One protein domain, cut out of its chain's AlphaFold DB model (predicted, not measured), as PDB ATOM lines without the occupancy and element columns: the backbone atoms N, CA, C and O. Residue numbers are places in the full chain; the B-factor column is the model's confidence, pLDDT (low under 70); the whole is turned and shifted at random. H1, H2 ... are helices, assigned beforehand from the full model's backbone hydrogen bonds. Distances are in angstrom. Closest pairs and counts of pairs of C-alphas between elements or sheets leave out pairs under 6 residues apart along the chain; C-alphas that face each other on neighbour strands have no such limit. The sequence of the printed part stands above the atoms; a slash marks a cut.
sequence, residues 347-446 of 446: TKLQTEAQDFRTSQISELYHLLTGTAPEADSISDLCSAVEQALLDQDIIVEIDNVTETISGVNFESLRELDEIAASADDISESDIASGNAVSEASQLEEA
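This is residues 347 to 446 of the 446 residues of an uncharacterized protein of Haloquadratum walsbyi J07HQW2 (UniProt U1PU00). Two helices, H1 and H2, run side by side the same way; H4 crosses the later part of H2, H6 packs on the later part of H1, and short H5 sits near the earlier part of H2. H3 lies at the end far from the start of H1, whose residues 347 to 353 stick out. The 100 printed residues hold six named helices, H1 to H6 in order, and no named strand: all helix. The whole is compact, radius of gyration of the C-alphas 13.6 A, with an elongated outline of 48 by 27 by 23 A.

H1, residues 347 to 369, touches H2, residues 378 to 391, at a shallow tilt of 7 degrees, the same way; their closest C-alphas, Tyr 365 and Val 385, are 5.2 A apart. H3, residues 394 to 404, and H4, residues 411 to 421, form a helical hairpin at 26 degrees that only just touches, with 3 pairs of C-alphas within 8 A, the closest Ile 395 and Arg 414 at 6.8 A. H2 touches H4 with residues 386 to 390 alone, about perpendicular at 88 degrees; the closest C-alphas, Glu 386 and Ala 420, are 5.4 A apart. H5, residues 428 to 433, only just touches residues 378 to 382 of H2, with 3 pairs within 8 A, the closest C-alphas Cys 382 and Glu 428 at 6.4 A. H6, residues 436 to 445, touches H1 at residues 360 to 368 alone, a steep tilt of 44 degrees; the C-alphas of Leu 364 and Val 437 are closest, 5.1 A. H2 and H6 are apart. In H1 to H6 every O i to N i+4 pair is within hydrogen-bond range.

H1 starts at C-alpha 347 (59.546, 11.876, 61.292) and is 32.4 A long; H2 is 19.9 A, H3 15.4 A, H4 15.2 A, H5 8.5 A and H6 14.1 A. H6 ends at C-alpha 445 (93.645, -2.259, 59.427).

The C-alphas farthest apart, Thr 347 and Glu 403, are 47.7 A apart. The printed part has no cut and no long link, and no printed residue is under 70 in pLDDT.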
ATOM      1  N   THR A 347      58.506  10.992  60.748       95.06
ATOM      2  CA  THR A 347      59.546  11.876  61.292       95.06
ATOM      3  C   THR A 347      60.692  11.077  61.903       95.06
ATOM      4  O   THR A 347      61.852  11.337  61.606       95.06
ATOM      5  N   LYS A 348      60.389  10.045  62.702       96.69
ATOM      6  CA  LYS A 348      61.421   9.178  63.281       96.69
ATOM      7  C   LYS A 348      62.270   8.488  62.211       96.69
ATOM      8  O   LYS A 348      63.485   8.420  62.356       96.69
ATOM      9  N   LEU A 349      61.642   7.948  61.170       97.19
ATOM     10  CA  LEU A 349      62.354   7.259  60.094       97.19
ATOM     11  C   LEU A 349      63.187   8.227  59.242       97.19
ATOM     12  O   LEU A 349      64.291   7.858  58.858       97.19
ATOM     13  N   GLN A 350      62.716   9.454  58.999       96.50
ATOM     14  CA  GLN A 350      63.518  10.505  58.358       96.50
ATOM     15  C   GLN A 350      64.741  10.866  59.202       96.50
ATOM     16  O   GLN A 350      65.840  10.941  58.663       96.50
ATOM     17  N   THR A 351      64.579  11.029  60.520       96.69
ATOM     18  CA  THR A 351      65.716  11.267  61.421       96.69
ATOM     19  C   THR A 351      66.689  10.088  61.408       96.69
ATOM     20  O   THR A 351      67.873  10.303  61.201       96.69
ATOM     21  N   GLU A 352      66.210   8.843  61.532       97.31
ATOM     22  CA  GLU A 352      67.074   7.650  61.454       97.31
ATOM     23  C   GLU A 352      67.817   7.558  60.106       97.31
ATOM     24  O   GLU A 352      68.977   7.147  60.073       97.31
ATOM     25  N   ALA A 353      67.171   7.931  58.995       96.88
ATOM     26  CA  ALA A 353      67.797   7.956  57.676       96.88
ATOM     27  C   ALA A 353      68.861   9.055  57.576       96.88
ATOM     28  O   ALA A 353      69.964   8.794  57.103       96.88
ATOM     29  N   GLN A 354      68.562  10.258  58.066       95.69
ATOM     30  CA  GLN A 354      69.512  11.364  58.098       95.69
ATOM     31  C   GLN A 354      70.725  11.037  58.976       95.69
ATOM     32  O   GLN A 354      71.858  11.214  58.536       95.69
ATOM     33  N   ASP A 355      70.501  10.494  60.174       95.25
ATOM     34  CA  ASP A 355      71.563  10.070  61.088       95.25
ATOM     35  C   ASP A 355      72.447   8.996  60.446       95.25
ATOM     36  O   ASP A 355      73.672   9.042  60.572       95.25
ATOM     37  N   PHE A 356      71.845   8.041  59.727       95.44
ATOM     38  CA  PHE A 356      72.586   7.017  58.995       95.44
ATOM     39  C   PHE A 356      73.480   7.631  57.911       95.44
ATOM     40  O   PHE A 356      74.673   7.334  57.884       95.44
ATOM     41  N   ARG A 357      72.932   8.517  57.067       94.75
ATOM     42  CA  ARG A 357      73.670   9.212  55.995       94.75
ATOM     43  C   ARG A 357      74.862   9.991  56.549       94.75
ATOM     44  O   ARG A 357      75.998   9.763  56.139       94.75
ATOM     45  N   THR A 358      74.619  10.829  57.557       95.00
ATOM     46  CA  THR A 358      75.660  11.583  58.267       95.00
ATOM     47  C   THR A 358      76.717  10.643  58.857       95.00
ATOM     48  O   THR A 358      77.909  10.898  58.721       95.00
ATOM     49  N   SER A 359      76.308   9.520  59.459       93.12
ATOM     50  CA  SER A 359      77.244   8.554  60.053       93.12
ATOM     51  C   SER A 359      78.161   7.896  59.020       93.12
ATOM     52  O   SER A 359      79.323   7.670  59.327       93.12
ATOM     53  N   GLN A 360      77.680   7.597  57.806       92.69
ATOM     54  CA  GLN A 360      78.522   7.004  56.757       92.69
ATOM     55  C   GLN A 360      79.648   7.950  56.320       92.69
ATOM     56  O   GLN A 360      80.795   7.525  56.189       92.69
ATOM     57  N   ILE A 361      79.338   9.236  56.135       95.19
ATOM     58  CA  ILE A 361      80.326  10.235  55.705       95.19
ATOM     59  C   ILE A 361      81.296  10.557  56.849       95.19
ATOM     60  O   ILE A 361      82.506  10.622  56.639       95.19
ATOM     61  N   SER A 362      80.782  10.700  58.075       94.31
ATOM     62  CA  SER A 362      81.613  10.920  59.263       94.31
ATOM     63  C   SER A 362      82.559   9.757  59.543       94.31
ATOM     64  O   SER A 362      83.694   9.992  59.954       94.31
ATOM     65  N   GLU A 363      82.120   8.518  59.307       94.12
ATOM     66  CA  GLU A 363      82.977   7.337  59.427       94.12
ATOM     67  C   GLU A 363      84.103   7.377  58.394       94.12
ATOM     68  O   GLU A 363      85.259   7.195  58.762       94.12
ATOM     69  N   LEU A 364      83.807   7.699  57.127       94.12
ATOM     70  CA  LEU A 364      84.852   7.869  56.115       94.12
ATOM     71  C   LEU A 364      85.865   8.939  56.539       94.12
ATOM     72  O   LEU A 364      87.066   8.687  56.522       94.12
ATOM     73  N   TYR A 365      85.396  10.109  56.980       94.44
ATOM     74  CA  TYR A 365      86.277  11.169  57.474       94.44
ATOM     75  C   TYR A 365      87.153  10.702  58.646       94.44
ATOM     76  O   TYR A 365      88.345  11.018  58.700       94.44
ATOM     77  N   HIS A 366      86.579   9.949  59.585       94.50
ATOM     78  CA  HIS A 366      87.313   9.407  60.723       94.50
ATOM     79  C   HIS A 366      88.363   8.383  60.293       94.50
ATOM     80  O   HIS A 366      89.487   8.455  60.774       94.50
ATOM     81  N   LEU A 367      88.036   7.475  59.374       92.88
ATOM     82  CA  LEU A 367      88.978   6.482  58.855       92.88
ATOM     83  C   LEU A 367      90.142   7.134  58.099       92.88
ATOM     84  O   LEU A 367      91.273   6.672  58.200       92.88
ATOM     85  N   LEU A 368      89.884   8.240  57.395       91.00
ATOM     86  CA  LEU A 368      90.925   9.021  56.728       91.00
ATOM     87  C   LEU A 368      91.796   9.776  57.746       91.00
ATOM     88  O   LEU A 368      93.018   9.725  57.706       91.00
ATOM     89  N   THR A 369      91.198  10.506  58.690       91.94
ATOM     90  CA  THR A 369      91.931  11.483  59.528       91.94
ATOM     91  C   THR A 369      92.317  10.996  60.925       91.94
ATOM     92  O   THR A 369      93.141  11.627  61.593       91.94
ATOM     93  N   GLY A 370      91.699   9.922  61.409       90.94
ATOM     94  CA  GLY A 370      91.753   9.472  62.801       90.94
ATOM     95  C   GLY A 370      91.015  10.387  63.789       90.94
ATOM     96  O   GLY A 370      91.223  10.280  65.001       90.94
ATOM     97  N   THR A 371      90.199  11.333  63.307       91.50
ATOM     98  CA  THR A 371      89.465  12.299  64.142       91.50
ATOM     99  C   THR A 371      88.000  12.411  63.739       91.50
ATOM    100  O   THR A 371      87.627  12.109  62.612       91.50
ATOM    101  N   ALA A 372      87.144  12.839  64.668       89.38
ATOM    102  CA  ALA A 372      85.743  13.108  64.359       89.38
ATOM    103  C   ALA A 372      85.598  14.462  63.636       89.38
ATOM    104  O   ALA A 372      86.275  15.417  64.034       89.38
ATOM    105  N   PRO A 373      84.715  14.576  62.628       89.56
ATOM    106  CA  PRO A 373      84.467  15.847  61.956       89.56
ATOM    107  C   PRO A 373      83.752  16.841  62.888       89.56
ATOM    108  O   PRO A 373      82.956  16.450  63.739       89.56
ATOM    109  N   GLU A 374      84.014  18.140  62.710       86.88
ATOM    110  CA  GLU A 374      83.263  19.229  63.372       86.88
ATOM    111  C   GLU A 374      81.986  19.626  62.600       86.88
ATOM    112  O   GLU A 374      81.220  20.472  63.058       86.88
ATOM    113  N   ALA A 375      81.782  19.055  61.410       86.69
ATOM    114  CA  ALA A 375      80.658  19.333  60.527       86.69
ATOM    115  C   ALA A 375      79.436  18.465  60.868       86.69
ATOM    116  O   ALA A 375      79.563  17.259  61.060       86.69
ATOM    117  N   ASP A 376      78.245  19.073  60.860       84.88
ATOM    118  CA  ASP A 376      76.984  18.406  61.232       84.88
ATOM    119  C   ASP A 376      75.998  18.253  60.054       84.88
ATOM    120  O   ASP A 376      74.948  17.623  60.192       84.88
ATOM    121  N   SER A 377      76.302  18.835  58.885       91.75
ATOM    122  CA  SER A 377      75.482  18.722  57.671       91.75
ATOM    123  C   SER A 377      76.156  17.824  56.635       91.75
ATOM    124  O   SER A 377      77.380  17.765  56.566       91.75
ATOM    125  N   ILE A 378      75.367  17.144  55.795       93.69
ATOM    126  CA  ILE A 378      75.901  16.259  54.742       93.69
ATOM    127  C   ILE A 378      76.846  17.016  53.803       93.69
ATOM    128  O   ILE A 378      77.924  16.519  53.505       93.69
ATOM    129  N   SER A 379      76.477  18.229  53.378       93.12
ATOM    130  CA  SER A 379      77.318  19.034  52.483       93.12
ATOM    131  C   SER A 379      78.650  19.400  53.135       93.12
ATOM    132  O   SER A 379      79.693  19.247  52.509       93.12
ATOM    133  N   ASP A 380      78.623  19.852  54.392       94.12
ATOM    134  CA  ASP A 380      79.841  20.240  55.107       94.12
ATOM    135  C   ASP A 380      80.727  19.019  55.404       94.12
ATOM    136  O   ASP A 380      81.952  19.116  55.369       94.12
ATOM    137  N   LEU A 381      80.115  17.859  55.663       95.56
ATOM    138  CA  LEU A 381      80.816  16.592  55.850       95.56
ATOM    139  C   LEU A 381      81.493  16.110  54.566       95.56
ATOM    140  O   LEU A 381      82.647  15.692  54.622       95.56
ATOM    141  N   CYS A 382      80.828  16.206  53.412       94.75
ATOM    142  CA  CYS A 382      81.457  15.884  52.131       94.75
ATOM    143  C   CYS A 382      82.647  16.807  51.847       94.75
ATOM    144  O   CYS A 382      83.723  16.320  51.511       94.75
ATOM    145  N   SER A 383      82.505  18.117  52.085       94.06
ATOM    146  CA  SER A 383      83.627  19.056  51.971       94.06
ATOM    147  C   SER A 383      84.762  18.735  52.949       94.06
ATOM    148  O   SER A 383      85.931  18.900  52.613       94.06
ATOM    149  N   ALA A 384      84.455  18.253  54.157       94.31
ATOM    150  CA  ALA A 384      85.479  17.820  55.105       94.31
ATOM    151  C   ALA A 384      86.238  16.578  54.606       94.31
ATOM    152  O   ALA A 384      87.461  16.533  54.726       94.31
ATOM    153  N   VAL A 385      85.539  15.599  54.018       94.06
ATOM    154  CA  VAL A 385      86.160  14.424  53.375       94.06
ATOM    155  C   VAL A 385      87.047  14.847  52.205       94.06
ATOM    156  O   VAL A 385      88.178  14.382  52.105       94.06
ATOM    157  N   GLU A 386      86.583  15.771  51.366       93.75
ATOM    158  CA  GLU A 386      87.365  16.318  50.253       93.75
ATOM    159  C   GLU A 386      88.671  16.964  50.728       93.75
ATOM    160  O   GLU A 386      89.744  16.655  50.214       93.75
ATOM    161  N   GLN A 387      88.610  17.803  51.766       92.69
ATOM    162  CA  GLN A 387      89.817  18.394  52.348       92.69
ATOM    163  C   GLN A 387      90.740  17.338  52.966       92.69
ATOM    164  O   GLN A 387      91.956  17.447  52.835       92.69
ATOM    165  N   ALA A 388      90.187  16.298  53.603       92.25
ATOM    166  CA  ALA A 388      90.985  15.205  54.153       92.25
ATOM    167  C   ALA A 388      91.757  14.445  53.062       92.25
ATOM    168  O   ALA A 388      92.929  14.140  53.265       92.25
ATOM    169  N   LEU A 389      91.127  14.189  51.910       91.62
ATOM    170  CA  LEU A 389      91.777  13.559  50.758       91.62
ATOM    171  C   LEU A 389      92.870  14.458  50.164       91.62
ATOM    172  O   LEU A 389      93.959  13.982  49.884       91.62
ATOM    173  N   LEU A 390      92.634  15.768  50.044       90.44
ATOM    174  CA  LEU A 390      93.637  16.706  49.518       90.44
ATOM    175  C   LEU A 390      94.858  16.894  50.433       90.44
ATOM    176  O   LEU A 390      95.965  17.152  49.949       90.44
ATOM    177  N   ASP A 391      94.660  16.812  51.749       90.19
ATOM    178  CA  ASP A 391      95.728  16.983  52.738       90.19
ATOM    179  C   ASP A 391      96.586  15.718  52.914       90.19
ATOM    180  O   ASP A 391      97.741  15.810  53.352       90.19
ATOM    181  N   GLN A 392      96.041  14.544  52.593       83.88
ATOM    182  CA  GLN A 392      96.691  13.250  52.782       83.88
ATOM    183  C   GLN A 392      97.140  12.644  51.456       83.88
ATOM    184  O   GLN A 392      96.420  12.648  50.471       83.88
ATOM    185  N   ASP A 393      98.324  12.037  51.432       86.12
ATOM    186  CA  ASP A 393      98.797  11.316  50.245       86.12
ATOM    187  C   ASP A 393      98.270   9.870  50.259       86.12
ATOM    188  O   ASP A 393      99.034   8.902  50.345       86.12
ATOM    189  N   ILE A 394      96.940   9.721  50.251       87.19
ATOM    190  CA  ILE A 394      96.270   8.423  50.417       87.19
ATOM    191  C   ILE A 394      96.635   7.441  49.303       87.19
ATOM    192  O   ILE A 394      96.719   6.234  49.522       87.19
ATOM    193  N   ILE A 395      96.940   7.949  48.109       91.06
ATOM    194  CA  ILE A 395      97.396   7.140  46.979       91.06
ATOM    195  C   ILE A 395      98.708   6.425  47.300       91.06
ATOM    196  O   ILE A 395      98.851   5.244  46.975       91.06
ATOM    197  N   VAL A 396      99.646   7.099  47.976       90.38
ATOM    198  CA  VAL A 396     100.905   6.478  48.406       90.38
ATOM    199  C   VAL A 396     100.651   5.381  49.438       90.38
ATOM    200  O   VAL A 396     101.291   4.329  49.381       90.38
ATOM    201  N   GLU A 397      99.719   5.584  50.368       89.88
ATOM    202  CA  GLU A 397      99.343   4.557  51.350       89.88
ATOM    203  C   GLU A 397      98.695   3.342  50.678       89.88
ATOM    204  O   GLU A 397      99.137   2.208  50.890       89.88
ATOM    205  N   ILE A 398      97.735   3.580  49.783       92.44
ATOM    206  CA  ILE A 398      97.079   2.544  48.985       92.44
ATOM    207  C   ILE A 398      98.107   1.748  48.162       92.44
ATOM    208  O   ILE A 398      98.044   0.514  48.134       92.44
ATOM    209  N   ASP A 399      99.049   2.416  47.485       92.19
ATOM    210  CA  ASP A 399     100.100   1.764  46.691       92.19
ATOM    211  C   ASP A 399     100.965   0.845  47.569       92.19
ATOM    212  O   ASP A 399     101.167  -0.326  47.233       92.19
ATOM    213  N   ASN A 400     101.406   1.332  48.734       90.75
ATOM    214  CA  ASN A 400     102.214   0.551  49.675       90.75
ATOM    215  C   ASN A 400     101.479  -0.706  50.172       90.75
ATOM    216  O   ASN A 400     102.068  -1.795  50.234       90.75
ATOM    217  N   VAL A 401     100.195  -0.578  50.521       91.12
ATOM    218  CA  VAL A 401      99.379  -1.703  50.997       91.12
ATOM    219  C   VAL A 401      99.111  -2.699  49.870       91.12
ATOM    220  O   VAL A 401      99.278  -3.902  50.071       91.12
ATOM    221  N   THR A 402      98.792  -2.226  48.664       91.25
ATOM    222  CA  THR A 402      98.514  -3.085  47.499       91.25
ATOM    223  C   THR A 402      99.758  -3.859  47.035       91.25
ATOM    224  O   THR A 402      99.652  -5.009  46.600       91.25
ATOM    225  N   GLU A 403     100.958  -3.278  47.161       91.06
ATOM    226  CA  GLU A 403     102.221  -3.990  46.910       91.06
ATOM    227  C   GLU A 403     102.512  -5.066  47.971       91.06
ATOM    228  O   GLU A 403     103.094  -6.113  47.661       91.06
ATOM    229  N   THR A 404     102.107  -4.822  49.218       89.75
ATOM    230  CA  THR A 404     102.398  -5.698  50.361       89.75
ATOM    231  C   THR A 404     101.396  -6.847  50.486       89.75
ATOM    232  O   THR A 404     101.782  -7.989  50.757       89.75
ATOM    233  N   ILE A 405     100.110  -6.571  50.271       88.44
ATOM    234  CA  ILE A 405      99.000  -7.508  50.443       88.44
ATOM    235  C   ILE A 405      98.399  -7.807  49.069       88.44
ATOM    236  O   ILE A 405      97.745  -6.983  48.443       88.44
ATOM    237  N   SER A 406      98.600  -9.025  48.570       82.81
ATOM    238  CA  SER A 406      98.046  -9.416  47.270       82.81
ATOM    239  C   SER A 406      96.535  -9.658  47.349       82.81
ATOM    240  O   SER A 406      96.094 -10.533  48.092       82.81
ATOM    241  N   GLY A 407      95.763  -8.968  46.506       81.75
ATOM    242  CA  GLY A 407      94.326  -9.206  46.318       81.75
ATOM    243  C   GLY A 407      93.391  -8.164  46.939       81.75
ATOM    244  O   GLY A 407      92.183  -8.313  46.776       81.75
ATOM    245  N   VAL A 408      93.924  -7.132  47.601       88.19
ATOM    246  CA  VAL A 408      93.157  -5.934  47.988       88.19
ATOM    247  C   VAL A 408      93.093  -4.938  46.824       88.19
ATOM    248  O   VAL A 408      94.024  -4.865  46.019       88.19
ATOM    249  N   ASN A 409      91.977  -4.217  46.706       88.25
ATOM    250  CA  ASN A 409      91.749  -3.149  45.730       88.25
ATOM    251  C   ASN A 409      91.047  -1.993  46.448       88.25
ATOM    252  O   ASN A 409      90.167  -2.245  47.266       88.25
ATOM    253  N   PHE A 410      91.439  -0.766  46.121       92.31
ATOM    254  CA  PHE A 410      90.942   0.469  46.730       92.31
ATOM    255  C   PHE A 410      90.468   1.424  45.624       92.31
ATOM    256  O   PHE A 410      90.968   2.538  45.478       92.31
ATOM    257  N   GLU A 411      89.623   0.919  44.724       92.38
ATOM    258  CA  GLU A 411      89.224   1.636  43.508       92.38
ATOM    259  C   GLU A 411      88.315   2.818  43.842       92.38
ATOM    260  O   GLU A 411      88.497   3.891  43.275       92.38
ATOM    261  N   SER A 412      87.420   2.658  44.821       92.50
ATOM    262  CA  SER A 412      86.527   3.731  45.255       92.50
ATOM    263  C   SER A 412      87.277   4.864  45.958       92.50
ATOM    264  O   SER A 412      86.986   6.027  45.704       92.50
ATOM    265  N   LEU A 413      88.273   4.560  46.798       91.94
ATOM    266  CA  LEU A 413      89.108   5.602  47.409       91.94
ATOM    267  C   LEU A 413      89.959   6.353  46.384       91.94
ATOM    268  O   LEU A 413      90.110   7.565  46.497       91.94
ATOM    269  N   ARG A 414      90.492   5.655  45.373       92.75
ATOM    270  CA  ARG A 414      91.232   6.304  44.280       92.75
ATOM    271  C   ARG A 414      90.340   7.206  43.437       92.75
ATOM    272  O   ARG A 414      90.784   8.275  43.040       92.75
ATOM    273  N   GLU A 415      89.112   6.777  43.158       93.00
ATOM    274  CA  GLU A 415      88.140   7.584  42.419       93.00
ATOM    275  C   GLU A 415      87.761   8.845  43.207       93.00
ATOM    276  O   GLU A 415      87.769   9.935  42.643       93.00
ATOM    277  N   LEU A 416      87.532   8.733  44.522       92.81
ATOM    278  CA  LEU A 416      87.285   9.899  45.377       92.81
ATOM    279  C   LEU A 416      88.479  10.860  45.436       92.81
ATOM    280  O   LEU A 416      88.271  12.069  45.379       92.81
ATOM    281  N   ASP A 417      89.711  10.353  45.525       91.75
ATOM    282  CA  ASP A 417      90.924  11.181  45.469       91.75
ATOM    283  C   ASP A 417      91.052  11.915  44.122       91.75
ATOM    284  O   ASP A 417      91.339  13.112  44.083       91.75
ATOM    285  N   GLU A 418      90.753  11.236  43.008       92.00
ATOM    286  CA  GLU A 418      90.750  11.853  41.678       92.00
ATOM    287  C   GLU A 418      89.679  12.947  41.556       92.00
ATOM    288  O   GLU A 418      89.958  14.006  40.987       92.00
ATOM    289  N   ILE A 419      88.485  12.728  42.120       91.50
ATOM    290  CA  ILE A 419      87.421  13.739  42.184       91.50
ATOM    291  C   ILE A 419      87.866  14.921  43.052       91.50
ATOM    292  O   ILE A 419      87.794  16.051  42.576       91.50
ATOM    293  N   ALA A 420      88.410  14.689  44.251       90.50
ATOM    294  CA  ALA A 420      88.915  15.756  45.124       90.50
ATOM    295  C   ALA A 420      90.015  16.593  44.450       90.50
ATOM    296  O   ALA A 420      90.072  17.811  44.606       90.50
ATOM    297  N   ALA A 421      90.899  15.949  43.683       88.38
ATOM    298  CA  ALA A 421      91.955  16.618  42.926       88.38
ATOM    299  C   ALA A 421      91.440  17.340  41.664       88.38
ATOM    300  O   ALA A 421      92.165  18.147  41.063       88.38
ATOM    301  N   SER A 422      90.213  17.036  41.236       87.56
ATOM    302  CA  SER A 422      89.526  17.734  40.159       87.56
ATOM    303  C   SER A 422      88.973  19.086  40.645       87.56
ATOM    304  O   SER A 422      89.172  19.495  41.782       87.56
ATOM    305  N   ALA A 423      88.339  19.852  39.757       76.69
ATOM    306  CA  ALA A 423      87.661  21.092  40.156       76.69
ATOM    307  C   ALA A 423      86.201  20.850  40.588       76.69
ATOM    308  O   ALA A 423      85.458  21.823  40.733       76.69
ATOM    309  N   ASP A 424      85.795  19.584  40.700       84.38
ATOM    310  CA  ASP A 424      84.449  19.159  41.058       84.38
ATOM    311  C   ASP A 424      84.388  18.848  42.566       84.38
ATOM    312  O   ASP A 424      85.266  18.173  43.096       84.38
ATOM    313  N   ASP A 425      83.350  19.347  43.245       88.19
ATOM    314  CA  ASP A 425      83.140  19.111  44.680       88.19
ATOM    315  C   ASP A 425      82.699  17.655  44.923       88.19
ATOM    316  O   ASP A 425      81.851  17.132  44.189       88.19
ATOM    317  N   ILE A 426      83.193  17.017  45.992       90.69
ATOM    318  CA  ILE A 426      82.717  15.675  46.372       90.69
ATOM    319  C   ILE A 426      81.275  15.757  46.876       90.69
ATOM    320  O   ILE A 426      80.946  16.513  47.793       90.69
ATOM    321  N   SER A 427      80.407  14.908  46.330       93.06
ATOM    322  CA  SER A 427      79.030  14.740  46.783       93.06
ATOM    323  C   SER A 427      78.846  13.473  47.623       93.06
ATOM    324  O   SER A 427      79.640  12.535  47.590       93.06
ATOM    325  N   GLU A 428      77.732  13.401  48.358       94.31
ATOM    326  CA  GLU A 428      77.330  12.166  49.048       94.31
ATOM    327  C   GLU A 428      77.176  10.994  48.068       94.31
ATOM    328  O   GLU A 428      77.473   9.854  48.416       94.31
ATOM    329  N   SER A 429      76.739  11.271  46.834       92.31
ATOM    330  CA  SER A 429      76.595  10.241  45.808       92.31
ATOM    331  C   SER A 429      77.934   9.619  45.442       92.31
ATOM    332  O   SER A 429      77.990   8.409  45.248       92.31
ATOM    333  N   ASP A 430      79.002  10.412  45.368       91.75
ATOM    334  CA  ASP A 430      80.336   9.903  45.045       91.75
ATOM    335  C   ASP A 430      80.814   8.970  46.159       91.75
ATOM    336  O   ASP A 430      81.225   7.841  45.898       91.75
ATOM    337  N   ILE A 431      80.623   9.388  47.416       90.38
ATOM    338  CA  ILE A 431      80.975   8.602  48.605       90.38
ATOM    339  C   ILE A 431      80.174   7.294  48.681       90.38
ATOM    340  O   ILE A 431      80.728   6.246  49.011       90.38
ATOM    341  N   ALA A 432      78.874   7.346  48.382       89.00
ATOM    342  CA  ALA A 432      77.970   6.204  48.494       89.00
ATOM    343  C   ALA A 432      78.024   5.243  47.293       89.00
ATOM    344  O   ALA A 432      77.662   4.076  47.430       89.00
ATOM    345  N   SER A 433      78.451   5.709  46.114       82.62
ATOM    346  CA  SER A 433      78.486   4.896  44.887       82.62
ATOM    347  C   SER A 433      79.512   3.758  44.933       82.62
ATOM    348  O   SER A 433      79.362   2.755  44.229       82.62
ATOM    349  N   GLY A 434      80.536   3.908  45.775       78.44
ATOM    350  CA  GLY A 434      81.634   2.969  45.940       78.44
ATOM    351  C   GLY A 434      81.664   2.285  47.306       78.44
ATOM    352  O   GLY A 434      80.826   2.499  48.177       78.44
ATOM    353  N   ASN A 435      82.701   1.480  47.529       86.69
ATOM    354  CA  ASN A 435      82.967   0.845  48.820       86.69
ATOM    355  C   ASN A 435      83.922   1.679  49.687       86.69
ATOM    356  O   ASN A 435      84.598   1.114  50.543       86.69
ATOM    357  N   ALA A 436      83.985   3.001  49.491       88.06
ATOM    358  CA  ALA A 436      85.003   3.884  50.071       88.06
ATOM    359  C   ALA A 436      85.164   3.728  51.593       88.06
ATOM    360  O   ALA A 436      86.282   3.611  52.078       88.06
ATOM    361  N   VAL A 437      84.064   3.633  52.349       89.25
ATOM    362  CA  VAL A 437      84.108   3.395  53.809       89.25
ATOM    363  C   VAL A 437      84.743   2.038  54.140       89.25
ATOM    364  O   VAL A 437      85.599   1.934  55.015       89.25
ATOM    365  N   SER A 438      84.350   0.979  53.426       88.69
ATOM    366  CA  SER A 438      84.899  -0.369  53.644       88.69
ATOM    367  C   SER A 438      86.361  -0.472  53.210       88.69
ATOM    368  O   SER A 438      87.146  -1.166  53.849       88.69
ATOM    369  N   GLU A 439      86.726   0.212  52.128       92.00
ATOM    370  CA  GLU A 439      88.095   0.328  51.635       92.00
ATOM    371  C   GLU A 439      88.975   1.112  52.620       92.00
ATOM    372  O   GLU A 439      90.061   0.647  52.947       92.00
ATOM    373  N   ALA A 440      88.493   2.231  53.173       90.12
ATOM    374  CA  ALA A 440      89.227   3.017  54.169       90.12
ATOM    375  C   ALA A 440      89.454   2.226  55.463       90.12
ATOM    376  O   ALA A 440      90.548   2.247  56.014       90.12
ATOM    377  N   SER A 441      88.460   1.447  55.897       90.62
ATOM    378  CA  SER A 441      88.605   0.556  57.051       90.62
ATOM    379  C   SER A 441      89.638  -0.548  56.795       90.62
ATOM    380  O   SER A 441      90.465  -0.825  57.659       90.62
ATOM    381  N   GLN A 442      89.654  -1.142  55.596       89.25
ATOM    382  CA  GLN A 442      90.693  -2.111  55.223       89.25
ATOM    383  C   GLN A 442      92.086  -1.481  55.154       89.25
ATOM    384  O   GLN A 442      93.062  -2.159  55.466       89.25
ATOM    385  N   LEU A 443      92.180  -0.219  54.727       90.06
ATOM    386  CA  LEU A 443      93.439   0.518  54.664       90.06
ATOM    387  C   LEU A 443      93.972   0.831  56.069       90.06
ATOM    388  O   LEU A 443      95.159   0.650  56.304       90.06
ATOM    389  N   GLU A 444      93.102   1.225  57.006       89.00
ATOM    390  CA  GLU A 444      93.462   1.471  58.412       89.00
ATOM    391  C   GLU A 444      93.916   0.185  59.136       89.00
ATOM    392  O   GLU A 444      94.812   0.220  59.982       89.00
ATOM    393  N   GLU A 445      93.305  -0.964  58.821       86.94
ATOM    394  CA  GLU A 445      93.645  -2.259  59.427       86.94
ATOM    395  C   GLU A 445      94.950  -2.892  58.894       86.94
ATOM    396  O   GLU A 445      95.496  -3.789  59.556       86.94
ATOM    397  N   ALA A 446      95.419  -2.484  57.709       84.12
ATOM    398  CA  ALA A 446      96.568  -3.060  56.998       84.12
ATOM    399  C   ALA A 446      97.925  -2.554  57.517       84.12
ATOM    400  O   ALA A 446      98.859  -3.395  57.603       84.12
TER     401      ALA A 446